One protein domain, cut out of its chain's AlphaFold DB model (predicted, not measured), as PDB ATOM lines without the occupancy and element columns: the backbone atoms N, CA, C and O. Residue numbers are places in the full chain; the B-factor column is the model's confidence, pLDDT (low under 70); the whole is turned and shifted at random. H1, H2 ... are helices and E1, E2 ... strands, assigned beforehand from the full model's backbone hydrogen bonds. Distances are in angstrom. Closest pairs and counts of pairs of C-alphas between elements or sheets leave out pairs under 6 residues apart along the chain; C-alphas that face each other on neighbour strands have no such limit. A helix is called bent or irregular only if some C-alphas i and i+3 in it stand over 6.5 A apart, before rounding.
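Overview. This is residues 946 to 1110 of the 1125 residues of an uncharacterized protein of Metarhizium guizhouense (strain ARSEF 977) (UniProt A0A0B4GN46). Three helices, H1, H2 and H7, form an up-and-down bundle, with H8 folded back beside H7 as the second half of a hairpin. The long H2 runs on past its contacts with H1 and H7, and H4 packs on its last residues with H3 nearby; from H4 a wide loop, residues 1026 to 1045, swings out to the short H5, and residues 1096 to 1110, with E1, lead from H8 back toward H4. The printed part has 165 residues with eight named helices and one named strand, in the order H1 to H8 and then E1, and is mostly helix. It is compact, with a radius of gyration of the C-alphas of 16.7 A, and spans 47 by 41 by 29 A.

Along the chain. H1, residues 946 to 966, begins at C-alpha 946 (-19.154, 14.240, -46.487) and is 30.3 A long. H2, residues 970 to 996, is the longest helix at 40.7 A and ends at C-alpha 996 (-5.396, 17.144, -32.764). H3 is residues 1004 to 1010, H4 residues 1018 to 1025, H5 residues 1046 to 1054 and H6 residues 1064 to 1067. H7, residues 1069 to 1084, measures 22.4 A, and H8 is residues 1087 to 1095. E1, residues 1107 to 1109, ends at C-alpha 1109 (0.041, 25.910, -33.219). H2 is only just irregular, with C-alphas 971 and 974 6.6 A apart; H3 and H6 are irregular, with 7.1 A between C-alphas 1005 and 1008 and 7.0 A between 1064 and 1067.

Arrangement. H1 and H2 are a hairpin at a shallow tilt of 15 degrees, closest at the C-alphas of Leu 965 and Arg 973, 6.4 A. H7 touches H2, opposite ways at 13 degrees, with His 987 and Tyr 1070 closest at 5.0 A between C-alphas. H7 also touches H1, the same way at 21 degrees. H7 and H8 are a hairpin, their closest C-alphas, Ser 1082 and Ala 1090, 5.1 A apart. H4 touches H2 with a steep tilt of 44 degrees, closest at the C-alphas of Leu 996 and Val 1025, 7.0 A. H3 is close to H2 but not clearly touching, and H5 likewise to H7. H6 touches no helix, and E1 pairs with no named strand. Every O i to N i+4 pair is within hydrogen-bond range in H1, H4, H7 and H8; the counts are 20 of 23 in H2, 3 of 5 in H5 and 1 of 3 in H3, where 3 of 4 O i to N i+3 pairs are within range, and H6 is too short for an i+4 pair.

Size, cuts and confidence. The C-alphas farthest apart, Arg 967 and Arg 1036, are 47.9 A from each other. The printed part has no cut. The links H4 to H5 and H8 to E1 are long. The mean pLDDT of the printed part is 77.4; 40 residues are under 70, among them 997 to 1008 and 1025 to 1044.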
ATOM      1  N   LYS A 946     -18.612  13.560 -47.683       63.34
ATOM      2  CA  LYS A 946     -19.154  14.240 -46.487       63.34
ATOM      3  C   LYS A 946     -18.369  15.505 -46.099       63.34
ATOM      4  O   LYS A 946     -18.942  16.459 -45.578       63.34
ATOM      5  N   ASN A 947     -17.066  15.546 -46.386       66.94
ATOM      6  CA  ASN A 947     -16.245  16.736 -46.153       66.94
ATOM      7  C   ASN A 947     -16.520  17.804 -47.223       66.94
ATOM      8  O   ASN A 947     -16.500  18.988 -46.905       66.94
ATOM      9  N   VAL A 948     -16.819  17.401 -48.466       66.75
ATOM     10  CA  VAL A 948     -17.274  18.319 -49.529       66.75
ATOM     11  C   VAL A 948     -18.550  19.023 -49.108       66.75
ATOM     12  O   VAL A 948     -18.615  20.243 -49.152       66.75
ATOM     13  N   GLU A 949     -19.548  18.251 -48.692       68.38
ATOM     14  CA  GLU A 949     -20.856  18.745 -48.265       68.38
ATOM     15  C   GLU A 949     -20.728  19.741 -47.101       68.38
ATOM     16  O   GLU A 949     -21.293  20.833 -47.149       68.38
ATOM     17  N   SER A 950     -19.881  19.426 -46.114       72.62
ATOM     18  CA  SER A 950     -19.529  20.340 -45.021       72.62
ATOM     19  C   SER A 950     -18.875  21.640 -45.520       72.62
ATOM     20  O   SER A 950     -19.348  22.730 -45.193       72.62
ATOM     21  N   VAL A 951     -17.835  21.553 -46.360       70.38
ATOM     22  CA  VAL A 951     -17.145  22.722 -46.941       70.38
ATOM     23  C   VAL A 951     -18.089  23.569 -47.800       70.38
ATOM     24  O   VAL A 951     -18.042  24.797 -47.746       70.38
ATOM     25  N   ASN A 952     -18.977  22.938 -48.566       70.56
ATOM     26  CA  ASN A 952     -19.901  23.640 -49.445       70.56
ATOM     27  C   ASN A 952     -21.034  24.329 -48.669       70.56
ATOM     28  O   ASN A 952     -21.356  25.475 -48.978       70.56
ATOM     29  N   ARG A 953     -21.562  23.713 -47.598       77.25
ATOM     30  CA  ARG A 953     -22.481  24.387 -46.658       77.25
ATOM     31  C   ARG A 953     -21.847  25.651 -46.072       77.25
ATOM     32  O   ARG A 953     -22.509  26.679 -45.965       77.25
ATOM     33  N   GLN A 954     -20.554  25.605 -45.750       78.88
ATOM     34  CA  GLN A 954     -19.820  26.778 -45.273       78.88
ATOM     35  C   GLN A 954     -19.636  27.832 -46.382       78.88
ATOM     36  O   GLN A 954     -19.843  29.012 -46.124       78.88
ATOM     37  N   TYR A 955     -19.366  27.452 -47.637       76.06
ATOM     38  CA  TYR A 955     -19.436  28.403 -48.763       76.06
ATOM     39  C   TYR A 955     -20.854  28.974 -49.000       76.06
ATOM     40  O   TYR A 955     -20.974  30.078 -49.526       76.06
ATOM     41  N   GLY A 956     -21.919  28.279 -48.583       74.94
ATOM     42  CA  GLY A 956     -23.283  28.821 -48.500       74.94
ATOM     43  C   GLY A 956     -23.373  30.004 -47.534       74.94
ATOM     44  O   GLY A 956     -23.666  31.117 -47.960       74.94
ATOM     45  N   ILE A 957     -22.986  29.790 -46.273       83.81
ATOM     46  CA  ILE A 957     -22.948  30.828 -45.223       83.81
ATOM     47  C   ILE A 957     -22.045  32.011 -45.632       83.81
ATOM     48  O   ILE A 957     -22.355  33.168 -45.348       83.81
ATOM     49  N   ALA A 958     -20.950  31.751 -46.355       84.31
ATOM     50  CA  ALA A 958     -20.116  32.807 -46.928       84.31
ATOM     51  C   ALA A 958     -20.883  33.655 -47.964       84.31
ATOM     52  O   ALA A 958     -20.899  34.879 -47.847       84.31
ATOM     53  N   ARG A 959     -21.586  33.021 -48.920       82.88
ATOM     54  CA  ARG A 959     -22.450  33.723 -49.893       82.88
ATOM     55  C   ARG A 959     -23.568  34.522 -49.216       82.88
ATOM     56  O   ARG A 959     -23.900  35.601 -49.694       82.88
ATOM     57  N   GLU A 960     -24.128  34.038 -48.109       85.31
ATOM     58  CA  GLU A 960     -25.125  34.782 -47.324       85.31
ATOM     59  C   GLU A 960     -24.532  36.060 -46.713       85.31
ATOM     60  O   GLU A 960     -25.123  37.127 -46.848       85.31
ATOM     61  N   LEU A 961     -23.342  35.985 -46.101       89.19
ATOM     62  CA  LEU A 961     -22.639  37.164 -45.574       89.19
ATOM     63  C   LEU A 961     -22.241  38.150 -46.683       89.19
ATOM     64  O   LEU A 961     -22.329  39.359 -46.485       89.19
ATOM     65  N   GLU A 962     -21.838  37.653 -47.850       87.56
ATOM     66  CA  GLU A 962     -21.514  38.473 -49.024       87.56
ATOM     67  C   GLU A 962     -22.759  39.169 -49.593       87.56
ATOM     68  O   GLU A 962     -22.716  40.365 -49.873       87.56
ATOM     69  N   GLY A 963     -23.885  38.457 -49.694       84.75
ATOM     70  CA  GLY A 963     -25.167  39.014 -50.129       84.75
ATOM     71  C   GLY A 963     -25.790  39.977 -49.113       84.75
ATOM     72  O   GLY A 963     -26.466  40.923 -49.507       84.75
ATOM     73  N   LEU A 964     -25.541  39.778 -47.814       89.94
ATOM     74  CA  LEU A 964     -25.850  40.770 -46.782       89.94
ATOM     75  C   LEU A 964     -24.977  42.016 -46.950       89.94
ATOM     76  O   LEU A 964     -25.513  43.117 -46.920       89.94
ATOM     77  N   LEU A 965     -23.668  41.867 -47.197       91.12
ATOM     78  CA  LEU A 965     -22.772  43.005 -47.429       91.12
ATOM     79  C   LEU A 965     -23.212  43.828 -48.652       91.12
ATOM     80  O   LEU A 965     -23.299  45.050 -48.565       91.12
ATOM     81  N   GLN A 966     -23.564  43.162 -49.757       88.25
ATOM     82  CA  GLN A 966     -24.094  43.789 -50.978       88.25
ATOM     83  C   GLN A 966     -25.384  44.593 -50.758       88.25
ATOM     84  O   GLN A 966     -25.637  45.535 -51.498       88.25
ATOM     85  N   ARG A 967     -26.195  44.229 -49.756       87.81
ATOM     86  CA  ARG A 967     -27.457  44.900 -49.405       87.81
ATOM     87  C   ARG A 967     -27.363  45.700 -48.100       87.81
ATOM     88  O   ARG A 967     -28.388  45.936 -47.470       87.81
ATOM     89  N   SER A 968     -26.153  46.054 -47.656       87.44
ATOM     90  CA  SER A 968     -25.944  46.704 -46.356       87.44
ATOM     91  C   SER A 968     -25.719  48.209 -46.450       87.44
ATOM     92  O   SER A 968     -24.810  48.696 -47.141       87.44
ATOM     93  N   GLU A 969     -26.507  48.930 -45.658       84.31
ATOM     94  CA  GLU A 969     -26.287  50.339 -45.368       84.31
ATOM     95  C   GLU A 969     -24.945  50.554 -44.643       84.31
ATOM     96  O   GLU A 969     -24.451  49.640 -43.969       84.31
ATOM     97  N   PRO A 970     -24.324  51.745 -44.750       81.56
ATOM     98  CA  PRO A 970     -22.989  52.000 -44.206       81.56
ATOM     99  C   PRO A 970     -22.796  51.628 -42.727       81.56
ATOM    100  O   PRO A 970     -21.718  51.158 -42.363       81.56
ATOM    101  N   GLY A 971     -23.830  51.777 -41.889       78.75
ATOM    102  CA  GLY A 971     -23.774  51.446 -40.459       78.75
ATOM    103  C   GLY A 971     -23.620  49.948 -40.154       78.75
ATOM    104  O   GLY A 971     -22.886  49.575 -39.238       78.75
ATOM    105  N   ASP A 972     -24.244  49.071 -40.945       83.25
ATOM    106  CA  ASP A 972     -24.251  47.622 -40.687       83.25
ATOM    107  C   ASP A 972     -22.977  46.919 -41.170       83.25
ATOM    108  O   ASP A 972     -22.610  45.846 -40.671       83.25
ATOM    109  N   ARG A 973     -22.255  47.540 -42.112       88.62
ATOM    110  CA  ARG A 973     -21.024  46.998 -42.712       88.62
ATOM    111  C   ARG A 973     -20.007  46.590 -41.655       88.62
ATOM    112  O   ARG A 973     -19.450  45.498 -41.749       88.62
ATOM    113  N   ALA A 974     -19.818  47.391 -40.606       87.19
ATOM    114  CA  ALA A 974     -18.895  47.079 -39.515       87.19
ATOM    115  C   ALA A 974     -19.211  45.735 -38.824       87.19
ATOM    116  O   ALA A 974     -18.292  44.972 -38.512       87.19
ATOM    117  N   GLN A 975     -20.497  45.409 -38.643       89.06
ATOM    118  CA  GLN A 975     -20.941  44.150 -38.037       89.06
ATOM    119  C   GLN A 975     -20.786  42.966 -39.001       89.06
ATOM    120  O   GLN A 975     -20.346  41.886 -38.600       89.06
ATOM    121  N   ILE A 976     -21.106  43.157 -40.285       91.19
ATOM    122  CA  ILE A 976     -20.995  42.111 -41.316       91.19
ATOM    123  C   ILE A 976     -19.524  41.757 -41.570       91.19
ATOM    124  O   ILE A 976     -19.164  40.578 -41.564       91.19
ATOM    125  N   LEU A 977     -18.653  42.766 -41.684       93.38
ATOM    126  CA  LEU A 977     -17.199  42.607 -41.757       93.38
ATOM    127  C   LEU A 977     -16.649  41.809 -40.570       93.38
ATOM    128  O   LEU A 977     -15.727  41.010 -40.735       93.38
ATOM    129  N   ASP A 978     -17.215  41.991 -39.376       90.62
ATOM    130  CA  ASP A 978     -16.805  41.254 -38.186       90.62
ATOM    131  C   ASP A 978     -17.338  39.813 -38.147       90.62
ATOM    132  O   ASP A 978     -16.594  38.893 -37.801       90.62
ATOM    133  N   ARG A 979     -18.573  39.571 -38.608       92.50
ATOM    134  CA  ARG A 979     -19.095  38.209 -38.849       92.50
ATOM    135  C   ARG A 979     -18.217  37.445 -39.850       92.50
ATOM    136  O   ARG A 979     -17.912  36.276 -39.615       92.50
ATOM    137  N   MET A 980     -17.727  38.112 -40.898       94.06
ATOM    138  CA  MET A 980     -16.753  37.548 -41.843       94.06
ATOM    139  C   MET A 980     -15.420  37.172 -41.162       94.06
ATOM    140  O   MET A 980     -14.915  36.071 -41.395       94.06
ATOM    141  N   ARG A 981     -14.868  38.016 -40.268       93.19
ATOM    142  CA  ARG A 981     -13.663  37.666 -39.473       93.19
ATOM    143  C   ARG A 981     -13.912  36.456 -38.573       93.19
ATOM    144  O   ARG A 981     -13.137  35.506 -38.605       93.19
ATOM    145  N   LYS A 982     -15.013  36.462 -37.814       91.19
ATOM    146  CA  LYS A 982     -15.401  35.380 -36.888       91.19
ATOM    147  C   LYS A 982     -15.494  34.029 -37.594       91.19
ATOM    148  O   LYS A 982     -14.967  33.040 -37.092       91.19
ATOM    149  N   MET A 983     -16.071  33.997 -38.795       91.38
ATOM    150  CA  MET A 983     -16.146  32.784 -39.611       91.38
ATOM    151  C   MET A 983     -14.757  32.310 -40.084       91.38
ATOM    152  O   MET A 983     -14.445  31.122 -40.001       91.38
ATOM    153  N   VAL A 984     -13.878  33.226 -40.512       90.69
ATOM    154  CA  VAL A 984     -12.470  32.912 -40.828       90.69
ATOM    155  C   VAL A 984     -11.731  32.351 -39.603       90.69
ATOM    156  O   VAL A 984     -10.981  31.381 -39.734       90.69
ATOM    157  N   TYR A 985     -11.968  32.901 -38.410       91.94
ATOM    158  CA  TYR A 985     -11.352  32.427 -37.170       91.94
ATOM    159  C   TYR A 985     -11.863  31.037 -36.752       91.94
ATOM    160  O   TYR A 985     -11.049  30.160 -36.450       91.94
ATOM    161  N   GLN A 986     -13.175  30.791 -36.822       89.12
ATOM    162  CA  GLN A 986     -13.777  29.478 -36.559       89.12
ATOM    163  C   GLN A 986     -13.168  28.387 -37.454       89.12
ATOM    164  O   GLN A 986     -12.818  27.307 -36.977       89.12
ATOM    165  N   HIS A 987     -12.964  28.669 -38.746       84.81
ATOM    166  CA  HIS A 987     -12.381  27.693 -39.676       84.81
ATOM    167  C   HIS A 987     -10.877  27.464 -39.490       84.81
ATOM    168  O   HIS A 987     -10.382  26.392 -39.844       84.81
ATOM    169  N   LEU A 988     -10.145  28.407 -38.886       87.25
ATOM    170  CA  LEU A 988      -8.786  28.152 -38.402       87.25
ATOM    171  C   LEU A 988      -8.809  27.260 -37.147       87.25
ATOM    172  O   LEU A 988      -8.064  26.281 -37.094       87.25
ATOM    173  N   ALA A 989      -9.700  27.525 -36.185       84.69
ATOM    174  CA  ALA A 989      -9.866  26.681 -34.999       84.69
ATOM    175  C   ALA A 989     -10.214  25.230 -35.376       84.69
ATOM    176  O   ALA A 989      -9.506  24.307 -34.975       84.69
ATOM    177  N   LEU A 990     -11.207  25.028 -36.250       80.94
ATOM    178  CA  LEU A 990     -11.573  23.720 -36.811       80.94
ATOM    179  C   LEU A 990     -10.390  23.005 -37.483       80.94
ATOM    180  O   LEU A 990     -10.175  21.815 -37.256       80.94
ATOM    181  N   GLN A 991      -9.584  23.719 -38.276       78.75
ATOM    182  CA  GLN A 991      -8.414  23.148 -38.955       78.75
ATOM    183  C   GLN A 991      -7.317  22.700 -37.969       78.75
ATOM    184  O   GLN A 991      -6.560  21.776 -38.281       78.75
ATOM    185  N   VAL A 992      -7.220  23.323 -36.791       79.94
ATOM    186  CA  VAL A 992      -6.305  22.931 -35.703       79.94
ATOM    187  C   VAL A 992      -6.888  21.771 -34.886       79.94
ATOM    188  O   VAL A 992      -6.209  20.760 -34.700       79.94
ATOM    189  N   ILE A 993      -8.155  21.866 -34.475       77.94
ATOM    190  CA  ILE A 993      -8.879  20.860 -33.679       77.94
ATOM    191  C   ILE A 993      -8.987  19.527 -34.430       77.94
ATOM    192  O   ILE A 993      -8.590  18.487 -33.903       77.94
ATOM    193  N   GLY A 994      -9.403  19.548 -35.699       71.94
ATOM    194  CA  GLY A 994      -9.478  18.351 -36.543       71.94
ATOM    195  C   GLY A 994      -8.120  17.676 -36.774       71.94
ATOM    196  O   GLY A 994      -8.057  16.481 -37.068       71.94
ATOM    197  N   GLN A 995      -7.010  18.401 -36.590       70.81
ATOM    198  CA  GLN A 995      -5.681  17.799 -36.588       70.81
ATOM    199  C   GLN A 995      -5.319  17.154 -35.248       70.81
ATOM    200  O   GLN A 995      -4.629  16.134 -35.288       70.81
ATOM    201  N   LEU A 996      -5.768  17.667 -34.093       70.69
ATOM    202  CA  LEU A 996      -5.396  17.144 -32.764       70.69
ATOM    203  C   LEU A 996      -5.642  15.631 -32.614       70.69
ATOM    204  O   LEU A 996      -4.808  14.945 -32.024       70.69
ATOM    205  N   GLY A 997      -6.673  15.085 -33.265       58.19
ATOM    206  CA  GLY A 997      -6.937  13.639 -33.273       58.19
ATOM    207  C   GLY A 997      -7.713  13.182 -32.040       58.19
ATOM    208  O   GLY A 997      -7.336  12.207 -31.396       58.19
ATOM    209  N   VAL A 998      -8.765  13.939 -31.737       62.75
ATOM    210  CA  VAL A 998      -9.689  13.803 -30.608       62.75
ATOM    211  C   VAL A 998     -10.320  12.397 -30.548       62.75
ATOM    212  O   VAL A 998     -10.582  11.787 -31.588       62.75
ATOM    213  N   LYS A 999     -10.549  11.872 -29.335       53.25
ATOM    214  CA  LYS A 999     -11.271  10.604 -29.097       53.25
ATOM    215  C   LYS A 999     -12.797  10.820 -29.172       53.25
ATOM    216  O   LYS A 999     -13.241  11.927 -28.894       53.25
ATOM    217  N   PRO A1000     -13.600   9.801 -29.529       47.66
ATOM    218  CA  PRO A1000     -15.044   9.972 -29.720       47.66
ATOM    219  C   PRO A1000     -15.870  10.087 -28.425       47.66
ATOM    220  O   PRO A1000     -16.992  10.575 -28.494       47.66
ATOM    221  N   ASP A1001     -15.347   9.662 -27.271       50.09
ATOM    222  CA  ASP A1001     -16.076   9.668 -25.992       50.09
ATOM    223  C   ASP A1001     -15.999  11.047 -25.305       50.09
ATOM    224  O   ASP A1001     -15.167  11.262 -24.421       50.09
ATOM    225  N   ILE A1002     -16.831  12.005 -25.734       57.34
ATOM    226  CA  ILE A1002     -16.927  13.358 -25.149       57.34
ATOM    227  C   ILE A1002     -18.407  13.767 -25.006       57.34
ATOM    228  O   ILE A1002     -19.215  13.435 -25.870       57.34
ATOM    229  N   SER A1003     -18.761  14.472 -23.920       59.84
ATOM    230  CA  SER A1003     -20.130  14.945 -23.637       59.84
ATOM    231  C   SER A1003     -20.639  15.986 -24.644       59.84
ATOM    232  O   SER A1003     -19.857  16.741 -25.228       59.84
ATOM    233  N   ASP A1004     -21.968  16.078 -24.785       58.62
ATOM    234  CA  ASP A1004     -22.655  17.011 -25.695       58.62
ATOM    235  C   ASP A1004     -22.273  18.489 -25.474       58.62
ATOM    236  O   ASP A1004     -22.243  19.279 -26.418       58.62
ATOM    237  N   GLU A1005     -21.886  18.859 -24.251       57.31
ATOM    238  CA  GLU A1005     -21.392  20.198 -23.882       57.31
ATOM    239  C   GLU A1005     -20.193  20.650 -24.739       57.31
ATOM    240  O   GLU A1005     -20.007  21.837 -25.000       57.31
ATOM    241  N   HIS A1006     -19.391  19.705 -25.236       65.38
ATOM    242  CA  HIS A1006     -18.205  19.990 -26.042       65.38
ATOM    243  C   HIS A1006     -18.500  20.123 -27.545       65.38
ATOM    244  O   HIS A1006     -17.586  20.411 -28.322       65.38
ATOM    245  N   VAL A1007     -19.748  19.951 -27.998       68.38
ATOM    246  CA  VAL A1007     -20.104  20.025 -29.428       68.38
ATOM    247  C   VAL A1007     -19.779  21.402 -30.023       68.38
ATOM    248  O   VAL A1007     -19.229  21.475 -31.124       68.38
ATOM    249  N   ALA A1008     -20.010  22.495 -29.287       65.19
ATOM    250  CA  ALA A1008     -19.650  23.848 -29.727       65.19
ATOM    251  C   ALA A1008     -18.122  24.060 -29.835       65.19
ATOM    252  O   ALA A1008     -17.641  24.779 -30.719       65.19
ATOM    253  N   ILE A1009     -17.345  23.381 -28.981       71.06
ATOM    254  CA  ILE A1009     -15.875  23.373 -29.015       71.06
ATOM    255  C   ILE A1009     -15.382  22.576 -30.232       71.06
ATOM    256  O   ILE A1009     -14.546  23.069 -30.986       71.06
ATOM    257  N   LEU A1010     -15.948  21.392 -30.491       68.19
ATOM    258  CA  LEU A1010     -15.655  20.579 -31.680       68.19
ATOM    259  C   LEU A1010     -16.029  21.285 -32.995       68.19
ATOM    260  O   LEU A1010     -15.395  21.046 -34.020       68.19
ATOM    261  N   GLN A1011     -17.012  22.187 -32.958       73.75
ATOM    262  CA  GLN A1011     -17.383  23.074 -34.065       73.75
ATOM    263  C   GLN A1011     -16.498  24.337 -34.171       73.75
ATOM    264  O   GLN A1011     -16.656  25.120 -35.108       73.75
ATOM    265  N   GLY A1012     -15.547  24.544 -33.253       73.94
ATOM    266  CA  GLY A1012     -14.573  25.640 -33.276       73.94
ATOM    267  C   GLY A1012     -15.122  27.020 -32.895       73.94
ATOM    268  O   GLY A1012     -14.414  28.011 -33.076       73.94
ATOM    269  N   HIS A1013     -16.351  27.117 -32.374       79.81
ATOM    270  CA  HIS A1013     -17.000  28.403 -32.077       79.81
ATOM    271  C   HIS A1013     -16.277  29.217 -30.990       79.81
ATOM    272  O   HIS A1013     -16.265  30.445 -31.053       79.81
ATOM    273  N   HIS A1014     -15.618  28.542 -30.045       76.94
ATOM    274  CA  HIS A1014     -14.843  29.164 -28.962       76.94
ATOM    275  C   HIS A1014     -13.370  29.439 -29.330       76.94
ATOM    276  O   HIS A1014     -12.584  29.837 -28.474       76.94
ATOM    277  N   GLY A1015     -12.970  29.223 -30.590       83.69
ATOM    278  CA  GLY A1015     -11.603  29.483 -31.037       83.69
ATOM    279  C   GLY A1015     -10.570  28.496 -30.470       83.69
ATOM    280  O   GLY A1015     -10.772  27.284 -30.535       83.69
ATOM    281  N   LEU A1016      -9.431  29.000 -29.975       82.75
ATOM    282  CA  LEU A1016      -8.321  28.200 -29.434       82.75
ATOM    283  C   LEU A1016      -7.770  28.789 -28.123       82.75
ATOM    284  O   LEU A1016      -6.996  29.753 -28.130       82.75
ATOM    285  N   SER A1017      -8.097  28.144 -27.001       83.44
ATOM    286  CA  SER A1017      -7.492  28.373 -25.681       83.44
ATOM    287  C   SER A1017      -6.695  27.152 -25.202       83.44
ATOM    288  O   SER A1017      -6.759  26.073 -25.799       83.44
ATOM    289  N   PHE A1018      -5.940  27.323 -24.112       78.44
ATOM    290  CA  PHE A1018      -5.262  26.221 -23.423       78.44
ATOM    291  C   PHE A1018      -6.262  25.146 -22.973       78.44
ATOM    292  O   PHE A1018      -6.057  23.966 -23.243       78.44
ATOM    293  N   ASP A1019      -7.367  25.569 -22.364       77.81
ATOM    294  CA  ASP A1019      -8.389  24.702 -21.772       77.81
ATOM    295  C   ASP A1019      -9.144  23.909 -22.846       77.81
ATOM    296  O   ASP A1019      -9.358  22.708 -22.694       77.81
ATOM    297  N   ILE A1020      -9.437  24.544 -23.989       78.50
ATOM    298  CA  ILE A1020      -9.995  23.891 -25.183       78.50
ATOM    299  C   ILE A1020      -9.060  22.783 -25.682       78.50
ATOM    300  O   ILE A1020      -9.496  21.657 -25.915       78.50
ATOM    301  N   ALA A1021      -7.763  23.071 -25.834       74.44
ATOM    302  CA  ALA A1021      -6.804  22.068 -26.295       74.44
ATOM    303  C   ALA A1021      -6.572  20.952 -25.260       74.44
ATOM    304  O   ALA A1021      -6.376  19.804 -25.651       74.44
ATOM    305  N   HIS A1022      -6.631  21.268 -23.965       76.94
ATOM    306  CA  HIS A1022      -6.546  20.297 -22.876       76.94
ATOM    307  C   HIS A1022      -7.748  19.339 -22.877       76.94
ATOM    308  O   HIS A1022      -7.554  18.126 -22.959       76.94
ATOM    309  N   ALA A1023      -8.978  19.867 -22.887       73.50
ATOM    310  CA  ALA A1023     -10.213  19.078 -22.898       73.50
ATOM    311  C   ALA A1023     -10.308  18.140 -24.118       73.50
ATOM    312  O   ALA A1023     -10.696  16.983 -23.990       73.50
ATOM    313  N   LEU A1024      -9.884  18.607 -25.297       71.94
ATOM    314  CA  LEU A1024      -9.921  17.830 -26.543       71.94
ATOM    315  C   LEU A1024      -8.831  16.746 -26.662       71.94
ATOM    316  O   LEU A1024      -8.945  15.855 -27.507       71.94
ATOM    317  N   VAL A1025      -7.748  16.829 -25.883       69.12
ATOM    318  CA  VAL A1025      -6.615  15.882 -25.954       69.12
ATOM    319  C   VAL A1025      -6.583  14.931 -24.752       69.12
ATOM    320  O   VAL A1025      -6.136  13.792 -24.902       69.12
ATOM    321  N   GLY A1026      -7.078  15.370 -23.590       66.81
ATOM    322  CA  GLY A1026      -7.010  14.644 -22.316       66.81
ATOM    323  C   GLY A1026      -5.638  14.708 -21.628       66.81
ATOM    324  O   GLY A1026      -5.430  14.035 -20.623       66.81
ATOM    325  N   GLU A1027      -4.703  15.492 -22.169       65.69
ATOM    326  CA  GLU A1027      -3.344  15.698 -21.659       65.69
ATOM    327  C   GLU A1027      -2.941  17.169 -21.856       65.69
ATOM    328  O   GLU A1027      -3.431  17.842 -22.768       65.69
ATOM    329  N   ILE A1028      -2.039  17.682 -21.011       62.97
ATOM    330  CA  ILE A1028      -1.595  19.087 -21.045       62.97
ATOM    331  C   ILE A1028      -0.908  19.399 -22.391       62.97
ATOM    332  O   ILE A1028       0.122  18.790 -22.702       62.97
ATOM    333  N   PRO A1029      -1.416  20.356 -23.196       67.00
ATOM    334  CA  PRO A1029      -0.817  20.689 -24.485       67.00
ATOM    335  C   PRO A1029       0.570  21.319 -24.294       67.00
ATOM    336  O   PRO A1029       0.750  22.223 -23.479       67.00
ATOM    337  N   TYR A1030       1.568  20.871 -25.064       64.38
ATOM    338  CA  TYR A1030       2.946  21.349 -24.914       64.38
ATOM    339  C   TYR A1030       3.079  22.825 -25.318       64.38
ATOM    340  O   TYR A1030       2.940  23.169 -26.497       64.38
ATOM    341  N   LEU A1031       3.418  23.686 -24.354       62.47
ATOM    342  CA  LEU A1031       3.589  25.128 -24.546       62.47
ATOM    343  C   LEU A1031       5.065  25.518 -24.714       62.47
ATOM    344  O   LEU A1031       5.889  25.295 -23.827       62.47
ATOM    345  N   SER A1032       5.418  26.165 -25.827       58.78
ATOM    346  CA  SER A1032       6.779  26.664 -26.065       58.78
ATOM    347  C   SER A1032       6.994  28.078 -25.500       58.78
ATOM    348  O   SER A1032       6.921  29.079 -26.206       58.78
ATOM    349  N   ALA A1033       7.362  28.165 -24.218       48.25
ATOM    350  CA  ALA A1033       7.606  29.432 -23.503       48.25
ATOM    351  C   ALA A1033       8.788  30.293 -24.026       48.25
ATOM    352  O   ALA A1033       9.051  31.373 -23.497       48.25
ATOM    353  N   ARG A1034       9.538  29.838 -25.043       48.12
ATOM    354  CA  ARG A1034      10.652  30.578 -25.666       48.12
ATOM    355  C   ARG A1034      10.751  30.312 -27.168       48.12
ATOM    356  O   ARG A1034      11.356  29.329 -27.587       48.12
ATOM    357  N   ALA A1035      10.300  31.269 -27.975       45.06
ATOM    358  CA  ALA A1035      10.745  31.425 -29.359       45.06
ATOM    359  C   ALA A1035      11.909  32.435 -29.421       45.06
ATOM    360  O   ALA A1035      11.719  33.589 -29.802       45.06
ATOM    361  N   ARG A1036      13.127  32.023 -29.022       42.50
ATOM    362  CA  ARG A1036      14.343  32.835 -29.247       42.50
ATOM    363  C   ARG A1036      14.642  32.870 -30.751       42.50
ATOM    364  O   ARG A1036      15.271  31.954 -31.263       42.50
ATOM    365  N   GLY A1037      14.164  33.917 -31.423       46.19
ATOM    366  CA  GLY A1037      14.279  34.097 -32.871       46.19
ATOM    367  C   GLY A1037      13.326  33.191 -33.658       46.19
ATOM    368  O   GLY A1037      13.533  31.984 -33.773       46.19
ATOM    369  N   GLY A1038      12.283  33.770 -34.257       45.00
ATOM    370  CA  GLY A1038      11.620  33.108 -35.381       45.00
ATOM    371  C   GLY A1038      12.573  33.075 -36.573       45.00
ATOM    372  O   GLY A1038      13.181  34.100 -36.877       45.00
ATOM    373  N   LYS A1039      12.713  31.929 -37.252       51.94
ATOM    374  CA  LYS A1039      13.478  31.876 -38.509       51.94
ATOM    375  C   LYS A1039      12.890  32.880 -39.510       51.94
ATOM    376  O   LYS A1039      11.670  33.032 -39.579       51.94
ATOM    377  N   HIS A1040      13.782  33.560 -40.229       50.66
ATOM    378  CA  HIS A1040      13.525  34.752 -41.045       50.66
ATOM    379  C   HIS A1040      12.180  34.721 -41.805       50.66
ATOM    380  O   HIS A1040      11.902  33.781 -42.547       50.66
ATOM    381  N   GLY A1041      11.369  35.772 -41.618       55.91
ATOM    382  CA  GLY A1041      10.146  36.056 -42.386       55.91
ATOM    383  C   GLY A1041       8.818  35.996 -41.612       55.91
ATOM    384  O   GLY A1041       7.917  36.768 -41.912       55.91
ATOM    385  N   LEU A1042       8.668  35.137 -40.596       59.12
ATOM    386  CA  LEU A1042       7.340  34.772 -40.048       59.12
ATOM    387  C   LEU A1042       6.866  35.568 -38.804       59.12
ATOM    388  O   LEU A1042       6.122  35.040 -37.981       59.12
ATOM    389  N   GLY A1043       7.293  36.824 -38.645       59.16
ATOM    390  CA  GLY A1043       6.810  37.721 -37.582       59.16
ATOM    391  C   GLY A1043       7.403  37.504 -36.173       59.16
ATOM    392  O   GLY A1043       7.600  36.382 -35.691       59.16
ATOM    393  N   GLY A1044       7.690  38.619 -35.488       61.38
ATOM    394  CA  GLY A1044       8.289  38.633 -34.144       61.38
ATOM    395  C   GLY A1044       7.286  38.627 -32.981       61.38
ATOM    396  O   GLY A1044       7.551  38.006 -31.956       61.38
ATOM    397  N   THR A1045       6.134  39.285 -33.133       71.06
ATOM    398  CA  THR A1045       5.095  39.408 -32.090       71.06
ATOM    399  C   THR A1045       3.964  38.394 -32.285       71.06
ATOM    400  O   THR A1045       3.826  37.809 -33.361       71.06
ATOM    401  N   TYR A1046       3.122  38.192 -31.263       73.06
ATOM    402  CA  TYR A1046       1.958  37.304 -31.379       73.06
ATOM    403  C   TYR A1046       0.963  37.769 -32.466       73.06
ATOM    404  O   TYR A1046       0.709  36.974 -33.371       73.06
ATOM    405  N   PRO A1047       0.498  39.041 -32.512       75.06
ATOM    406  CA  PRO A1047      -0.375  39.505 -33.594       75.06
ATOM    407  C   PRO A1047       0.252  39.376 -34.986       75.06
ATOM    408  O   PRO A1047      -0.447  39.000 -35.920       75.06
ATOM    409  N   ALA A1048       1.566  39.605 -35.131       75.62
ATOM    410  CA  ALA A1048       2.260  39.392 -36.404       75.62
ATOM    411  C   ALA A1048       2.261  37.908 -36.810       75.62
ATOM    412  O   ALA A1048       1.946  37.580 -37.949       75.62
ATOM    413  N   ARG A1049       2.531  36.990 -35.870       78.00
ATOM    414  CA  ARG A1049       2.464  35.540 -36.122       78.00
ATOM    415  C   ARG A1049       1.057  35.043 -36.435       78.00
ATOM    416  O   ARG A1049       0.935  34.078 -37.186       78.00
ATOM    417  N   VAL A1050       0.012  35.673 -35.903       83.88
ATOM    418  CA  VAL A1050      -1.367  35.367 -36.305       83.88
ATOM    419  C   VAL A1050      -1.682  35.978 -37.678       83.88
ATOM    420  O   VAL A1050      -2.223  35.286 -38.532       83.88
ATOM    421  N   GLN A1051      -1.258  37.213 -37.961       87.50
ATOM    422  CA  GLN A1051      -1.413  37.850 -39.276       87.50
ATOM    423  C   GLN A1051      -0.768  37.016 -40.402       87.50
ATOM    424  O   GLN A1051      -1.386  36.769 -41.438       87.50
ATOM    425  N   THR A1052       0.435  36.482 -40.169       84.94
ATOM    426  CA  THR A1052       1.156  35.603 -41.103       84.94
ATOM    427  C   THR A1052       0.436  34.270 -41.385       84.94
ATOM    428  O   THR A1052       0.675  33.684 -42.447       84.94
ATOM    429  N   LEU A1053      -0.488  33.810 -40.522       85.62
ATOM    430  CA  LEU A1053      -1.379  32.674 -40.828       85.62
ATOM    431  C   LEU A1053      -2.437  33.017 -41.885       85.62
ATOM    432  O   LEU A1053      -2.961  32.095 -42.509       85.62
ATOM    433  N   PHE A1054      -2.755  34.296 -42.094       88.50
ATOM    434  CA  PHE A1054      -3.758  34.740 -43.061       88.50
ATOM    435  C   PHE A1054      -3.123  35.259 -44.359       88.50
ATOM    436  O   PHE A1054      -3.499  34.750 -45.419       88.50
ATOM    437  N   ASN A1055      -2.138  36.171 -44.275       85.75
ATOM    438  CA  ASN A1055      -1.403  36.803 -45.396       85.75
ATOM    439  C   ASN A1055      -1.162  35.885 -46.602       85.75
ATOM    440  O   ASN A1055      -0.798  34.724 -46.420       85.75
ATOM    441  N   TRP A1056      -1.279  36.396 -47.832       82.81
ATOM    442  CA  TRP A1056      -1.125  35.603 -49.068       82.81
ATOM    443  C   TRP A1056      -0.230  36.224 -50.151       82.81
ATOM    444  O   TRP A1056      -0.006  35.593 -51.178       82.81
ATOM    445  N   ASP A1057       0.287  37.418 -49.903       76.75
ATOM    446  CA  ASP A1057       1.048  38.273 -50.819       76.75
ATOM    447  C   ASP A1057       2.352  38.803 -50.191       76.75
ATOM    448  O   ASP A1057       3.087  39.558 -50.814       76.75
ATOM    449  N   ASP A1058       2.692  38.355 -48.981       80.19
ATOM    450  CA  ASP A1058       3.886  38.756 -48.219       80.19
ATOM    451  C   ASP A1058       5.206  38.132 -48.726       80.19
ATOM    452  O   ASP A1058       6.165  37.992 -47.972       80.19
ATOM    453  N   GLY A1059       5.254  37.700 -49.991       74.25
ATOM    454  CA  GLY A1059       6.414  37.052 -50.621       74.25
ATOM    455  C   GLY A1059       6.742  35.635 -50.120       74.25
ATOM    456  O   GLY A1059       7.611  34.971 -50.685       74.25
ATOM    457  N   ILE A1060       6.061  35.121 -49.088       74.50
ATOM    458  CA  ILE A1060       6.415  33.835 -48.468       74.50
ATOM    459  C   ILE A1060       5.668  32.676 -49.141       74.50
ATOM    460  O   ILE A1060       4.500  32.397 -48.845       74.50
ATOM    461  N   THR A1061       6.376  31.925 -49.991       70.50
ATOM    462  CA  THR A1061       5.883  30.671 -50.583       70.50
ATOM    463  C   THR A1061       5.613  29.620 -49.499       70.50
ATOM    464  O   THR A1061       6.534  29.036 -48.921       70.50
ATOM    465  N   ARG A1062       4.328  29.367 -49.230       74.06
ATOM    466  CA  ARG A1062       3.837  28.341 -48.298       74.06
ATOM    467  C   ARG A1062       3.408  27.096 -49.074       74.06
ATOM    468  O   ARG A1062       2.912  27.221 -50.189       74.06
ATOM    469  N   THR A1063       3.566  25.902 -48.495       69.00
ATOM    470  CA  THR A1063       3.162  24.647 -49.162       69.00
ATOM    471  C   THR A1063       1.805  24.123 -48.676       69.00
ATOM    472  O   THR A1063       0.769  24.560 -49.169       69.00
ATOM    473  N   PHE A1064       1.782  23.192 -47.716       64.25
ATOM    474  CA  PHE A1064       0.592  22.416 -47.334       64.25
ATOM    475  C   PHE A1064      -0.614  23.292 -46.966       64.25
ATOM    476  O   PHE A1064      -1.733  23.041 -47.411       64.25
ATOM    477  N   TRP A1065      -0.378  24.341 -46.174       72.75
ATOM    478  CA  TRP A1065      -1.435  25.158 -45.581       72.75
ATOM    479  C   TRP A1065      -1.808  26.408 -46.389       72.75
ATOM    480  O   TRP A1065      -2.636  27.194 -45.927       72.75
ATOM    481  N   ASP A1066      -1.279  26.603 -47.609       73.56
ATOM    482  CA  ASP A1066      -1.722  27.747 -48.424       73.56
ATOM    483  C   ASP A1066      -3.196  27.670 -48.825       73.56
ATOM    484  O   ASP A1066      -3.903  28.673 -48.936       73.56
ATOM    485  N   HIS A1067      -3.679  26.440 -48.943       68.19
ATOM    486  CA  HIS A1067      -5.004  26.120 -49.432       68.19
ATOM    487  C   HIS A1067      -5.955  25.607 -48.342       68.19
ATOM    488  O   HIS A1067      -6.991  25.027 -48.664       68.19
ATOM    489  N   CYS A1068      -5.624  25.813 -47.062       75.00
ATOM    490  CA  CYS A1068      -6.562  25.566 -45.969       75.00
ATOM    491  C   CYS A1068      -7.800  26.463 -46.111       75.00
ATOM    492  O   CYS A1068      -7.692  27.630 -46.501       75.00
ATOM    493  N   PHE A1069      -8.973  25.919 -45.769       77.88
ATOM    494  CA  PHE A1069     -10.271  26.549 -46.035       77.88
ATOM    495  C   PHE A1069     -10.358  27.988 -45.512       77.88
ATOM    496  O   PHE A1069     -10.742  28.885 -46.258       77.88
ATOM    497  N   TYR A1070      -9.893  28.233 -44.283       85.19
ATOM    498  CA  TYR A1070      -9.919  29.552 -43.650       85.19
ATOM    499  C   TYR A1070      -9.185  30.645 -44.456       85.19
ATOM    500  O   TYR A1070      -9.624  31.793 -44.465       85.19
ATOM    501  N   ARG A1071      -8.116  30.307 -45.197       84.88
ATOM    502  CA  ARG A1071      -7.409  31.264 -46.073       84.88
ATOM    503  C   ARG A1071      -8.112  31.466 -47.406       84.88
ATOM    504  O   ARG A1071      -8.078  32.569 -47.938       84.88
ATOM    505  N   GLN A1072      -8.769  30.435 -47.939       82.31
ATOM    506  CA  GLN A1072      -9.597  30.587 -49.140       82.31
ATOM    507  C   GLN A1072     -10.837  31.441 -48.839       82.31
ATOM    508  O   GLN A1072     -11.196  32.298 -49.640       82.31
ATOM    509  N   LEU A1073     -11.427  31.275 -47.652       84.56
ATOM    510  CA  LEU A1073     -12.506  32.111 -47.130       84.56
ATOM    511  C   LEU A1073     -12.047  33.565 -46.910       84.56
ATOM    512  O   LEU A1073     -12.713  34.486 -47.368       84.56
ATOM    513  N   ALA A1074     -10.871  33.782 -46.309       88.56
ATOM    514  CA  ALA A1074     -10.320  35.127 -46.122       88.56
ATOM    515  C   ALA A1074     -10.011  35.847 -47.451       88.56
ATOM    516  O   ALA A1074     -10.330  37.026 -47.595       88.56
ATOM    517  N   ARG A1075      -9.456  35.136 -48.448       87.81
ATOM    518  CA  ARG A1075      -9.266  35.654 -49.819       87.81
ATOM    519  C   ARG A1075     -10.597  35.993 -50.496       87.81
ATOM    520  O   ARG A1075     -10.682  37.001 -51.188       87.81
ATOM    521  N   ARG A1076     -11.628  35.161 -50.293       86.19
ATOM    522  CA  ARG A1076     -12.971  35.363 -50.855       86.19
ATOM    523  C   ARG A1076     -13.629  36.620 -50.282       86.19
ATOM    524  O   ARG A1076     -14.000  37.493 -51.059       86.19
ATOM    525  N   PHE A1077     -13.681  36.751 -48.955       92.75
ATOM    526  CA  PHE A1077     -14.228  37.944 -48.305       92.75
ATOM    527  C   PHE A1077     -13.445  39.210 -48.665       92.75
ATOM    528  O   PHE A1077     -14.073  40.207 -48.992       92.75
ATOM    529  N   TYR A1078     -12.107  39.170 -48.718       92.69
ATOM    530  CA  TYR A1078     -11.308  40.298 -49.218       92.69
ATOM    531  C   TYR A1078     -11.754  40.759 -50.615       92.69
ATOM    532  O   TYR A1078     -11.927  41.955 -50.833       92.69
ATOM    533  N   GLY A1079     -11.994  39.820 -51.540       86.75
ATOM    534  CA  GLY A1079     -12.529  40.127 -52.869       86.75
ATOM    535  C   GLY A1079     -13.893  40.815 -52.799       86.75
ATOM    536  O   GLY A1079     -14.050  41.913 -53.322       86.75
ATOM    537  N   SER A1080     -14.857  40.223 -52.088       87.94
ATOM    538  CA  SER A1080     -16.204  40.792 -51.938       87.94
ATOM    539  C   SER A1080     -16.204  42.177 -51.279       87.94
ATOM    540  O   SER A1080     -16.921  43.062 -51.731       87.94
ATOM    541  N   ILE A1081     -15.368  42.401 -50.260       93.44
ATOM    542  CA  ILE A1081     -15.195  43.710 -49.612       93.44
ATOM    543  C   ILE A1081     -14.588  44.716 -50.598       93.44
ATOM    544  O   ILE A1081     -15.071  45.843 -50.695       93.44
ATOM    545  N   SER A1082     -13.588  44.297 -51.381       91.75
ATOM    546  CA  SER A1082     -12.944  45.140 -52.393       91.75
ATOM    547  C   SER A1082     -13.878  45.535 -53.539       91.75
ATOM    548  O   SER A1082     -13.631  46.558 -54.169       91.75
ATOM    549  N   THR A1083     -14.913  44.737 -53.824       89.75
ATOM    550  CA  THR A1083     -15.931  45.029 -54.847       89.75
ATOM    551  C   THR A1083     -17.113  45.842 -54.304       89.75
ATOM    552  O   THR A1083     -17.689  46.619 -55.053       89.75
ATOM    553  N   VAL A1084     -17.496  45.662 -53.033       88.31
ATOM    554  CA  VAL A1084     -18.732  46.244 -52.460       88.31
ATOM    555  C   VAL A1084     -18.489  47.515 -51.639       88.31
ATOM    556  O   VAL A1084     -19.356  48.383 -51.597       88.31
ATOM    557  N   ILE A1085     -17.339  47.627 -50.969       90.06
ATOM    558  CA  ILE A1085     -16.988  48.798 -50.147       90.06
ATOM    559  C   ILE A1085     -15.820  49.550 -50.783       90.06
ATOM    560  O   ILE A1085     -15.922  50.745 -51.032       90.06
ATOM    561  N   GLY A1086     -14.733  48.838 -51.087       90.81
ATOM    562  CA  GLY A1086     -13.554  49.416 -51.719       90.81
ATOM    563  C   GLY A1086     -12.258  48.700 -51.354       90.81
ATOM    564  O   GLY A1086     -12.170  47.935 -50.389       90.81
ATOM    565  N   LEU A1087     -11.217  48.959 -52.148       91.88
ATOM    566  CA  LEU A1087      -9.895  48.351 -51.974       91.88
ATOM    567  C   LEU A1087      -9.226  48.763 -50.647       91.88
ATOM    568  O   LEU A1087      -8.465  47.980 -50.079       91.88
ATOM    569  N   THR A1088      -9.516  49.962 -50.134       92.19
ATOM    570  CA  THR A1088      -8.984  50.470 -48.857       92.19
ATOM    571  C   THR A1088      -9.503  49.647 -47.676       92.19
ATOM    572  O   THR A1088      -8.709  49.053 -46.946       92.19
ATOM    573  N   ASP A1089     -10.822  49.510 -47.547       91.19
ATOM    574  CA  ASP A1089     -11.494  48.719 -46.510       91.19
ATOM    575  C   ASP A1089     -11.113  47.238 -46.575       91.19
ATOM    576  O   ASP A1089     -10.898  46.598 -45.545       91.19
ATOM    577  N   ALA A1090     -10.956  46.687 -47.783       91.25
ATOM    578  CA  ALA A1090     -10.461  45.326 -47.968       91.25
ATOM    579  C   ALA A1090      -9.037  45.164 -47.404       91.25
ATOM    580  O   ALA A1090      -8.732  44.167 -46.740       91.25
ATOM    581  N   ASN A1091      -8.168  46.157 -47.618       91.81
ATOM    582  CA  ASN A1091      -6.812  46.171 -47.079       91.81
ATOM    583  C   ASN A1091      -6.771  46.341 -45.554       91.81
ATOM    584  O   ASN A1091      -6.008  45.617 -44.911       91.81
ATOM    585  N   GLU A1092      -7.600  47.206 -44.960       92.00
ATOM    586  CA  GLU A1092      -7.698  47.336 -43.495       92.00
ATOM    587  C   GLU A1092      -8.286  46.069 -42.852       92.00
ATOM    588  O   GLU A1092      -7.749  45.533 -41.879       92.00
ATOM    589  N   TRP A1093      -9.360  45.520 -43.427       94.19
ATOM    590  CA  TRP A1093      -9.963  44.274 -42.957       94.19
ATOM    591  C   TRP A1093      -8.947  43.127 -42.953       94.19
ATOM    592  O   TRP A1093      -8.876  42.368 -41.987       94.19
ATOM    593  N   ARG A1094      -8.115  43.046 -44.000       92.38
ATOM    594  CA  ARG A1094      -7.042  42.057 -44.143       92.38
ATOM    595  C   ARG A1094      -5.892  42.273 -43.162       92.38
ATOM    596  O   ARG A1094      -5.435  41.296 -42.569       92.38
ATOM    597  N   SER A1095      -5.409  43.505 -43.000       88.88
ATOM    598  CA  SER A1095      -4.265  43.824 -42.128       88.88
ATOM    599  C   SER A1095      -4.606  43.742 -40.635       88.88
ATOM    600  O   SER A1095      -3.714  43.574 -39.804       88.88
ATOM    601  N   THR A1096      -5.898  43.799 -40.292       90.50
ATOM    602  CA  THR A1096      -6.396  43.664 -38.916       90.50
ATOM    603  C   THR A1096      -6.760  42.232 -38.505       90.50
ATOM    604  O   THR A1096      -7.107  42.011 -37.343       90.50
ATOM    605  N   LEU A1097      -6.632  41.228 -39.390       89.75
ATOM    606  CA  LEU A1097      -6.951  39.827 -39.066       89.75
ATOM    607  C   LEU A1097      -6.111  39.269 -37.908       89.75
ATOM    608  O   LEU A1097      -6.626  38.474 -37.125       89.75
ATOM    609  N   GLY A1098      -4.851  39.687 -37.776       85.69
ATOM    610  CA  GLY A1098      -3.954  39.301 -36.688       85.69
ATOM    611  C   GLY A1098      -4.163  40.101 -35.403       85.69
ATOM    612  O   GLY A1098      -4.140  39.519 -34.321       85.69
ATOM    613  N   SER A1099      -4.416  41.411 -35.490       83.62
ATOM    614  CA  SER A1099      -4.620  42.265 -34.307       83.62
ATOM    615  C   SER A1099      -5.984  42.046 -33.644       83.62
ATOM    616  O   SER A1099      -6.054  41.978 -32.420       83.62
ATOM    617  N   ARG A1100      -7.052  41.833 -34.426       87.38
ATOM    618  CA  ARG A1100      -8.408  41.531 -33.924       87.38
ATOM    619  C   ARG A1100      -8.619  40.049 -33.549       87.38
ATOM    620  O   ARG A1100      -9.734  39.655 -33.226       87.38
ATOM    621  N   SER A1101      -7.563  39.230 -33.558       84.50
ATOM    622  CA  SER A1101      -7.651  37.782 -33.296       84.50
ATOM    623  C   SER A1101      -7.653  37.374 -31.816       84.50
ATOM    624  O   SER A1101      -8.096  36.273 -31.495       84.50
ATOM    625  N   LEU A1102      -7.173  38.237 -30.914       81.38
ATOM    626  CA  LEU A1102      -6.930  37.897 -29.504       81.38
ATOM    627  C   LEU A1102      -8.168  37.380 -28.726       81.38
ATOM    628  O   LEU A1102      -7.986  36.504 -27.884       81.38
ATOM    629  N   PRO A1103      -9.417  37.823 -28.993       82.62
ATOM    630  CA  PRO A1103     -10.604  37.230 -28.366       82.62
ATOM    631  C   PRO A1103     -10.883  35.776 -28.786       82.62
ATOM    632  O   PRO A1103     -11.636  35.089 -28.108       82.62
ATOM    633  N   TYR A1104     -10.292  35.317 -29.895       82.31
ATOM    634  CA  TYR A1104     -10.516  33.991 -30.481       82.31
ATOM    635  C   TYR A1104      -9.319  33.053 -30.329       82.31
ATOM    636  O   TYR A1104      -9.504  31.842 -30.235       82.31
ATOM    637  N   PHE A1105      -8.093  33.575 -30.291       86.00
ATOM    638  CA  PHE A1105      -6.894  32.764 -30.103       86.00
ATOM    639  C   PHE A1105      -6.080  33.286 -28.920       86.00
ATOM    640  O   PHE A1105      -5.570  34.404 -28.935       86.00
ATOM    641  N   TRP A1106      -5.946  32.446 -27.894       81.31
ATOM    642  CA  TRP A1106      -4.979  32.612 -26.800       81.31
ATOM    643  C   TRP A1106      -3.771  31.690 -27.001       81.31
ATOM    644  O   TRP A1106      -2.670  31.971 -26.516       81.31
ATOM    645  N   ILE A1107      -3.968  30.604 -27.762       77.81
ATOM    646  CA  ILE A1107      -2.903  29.744 -28.272       77.81
ATOM    647  C   ILE A1107      -2.975  29.622 -29.798       77.81
ATOM    648  O   ILE A1107      -4.056  29.617 -30.383       77.81
ATOM    649  N   ILE A1108      -1.821  29.474 -30.448       80.25
ATOM    650  CA  ILE A1108      -1.718  29.044 -31.855       80.25
ATOM    651  C   ILE A1108      -0.752  27.864 -31.979       80.25
ATOM    652  O   ILE A1108       0.169  27.750 -31.162       80.25
ATOM    653  N   PRO A1109      -0.923  26.975 -32.974       78.12
ATOM    654  CA  PRO A1109       0.041  25.910 -33.219       78.12
ATOM    655  C   PRO A1109       1.396  26.489 -33.655       78.12
ATOM    656  O   PRO A1109       1.476  27.537 -34.298       78.12
ATOM    657  N   HIS A1110       2.484  25.807 -33.308       76.12
ATOM    658  CA  HIS A1110       3.833  26.202 -33.708       76.12
ATOM    659  C   HIS A1110       4.106  25.754 -35.156       76.12
ATOM    660  O   HIS A1110       4.291  24.561 -35.409       76.12
TER     661      HIS A1110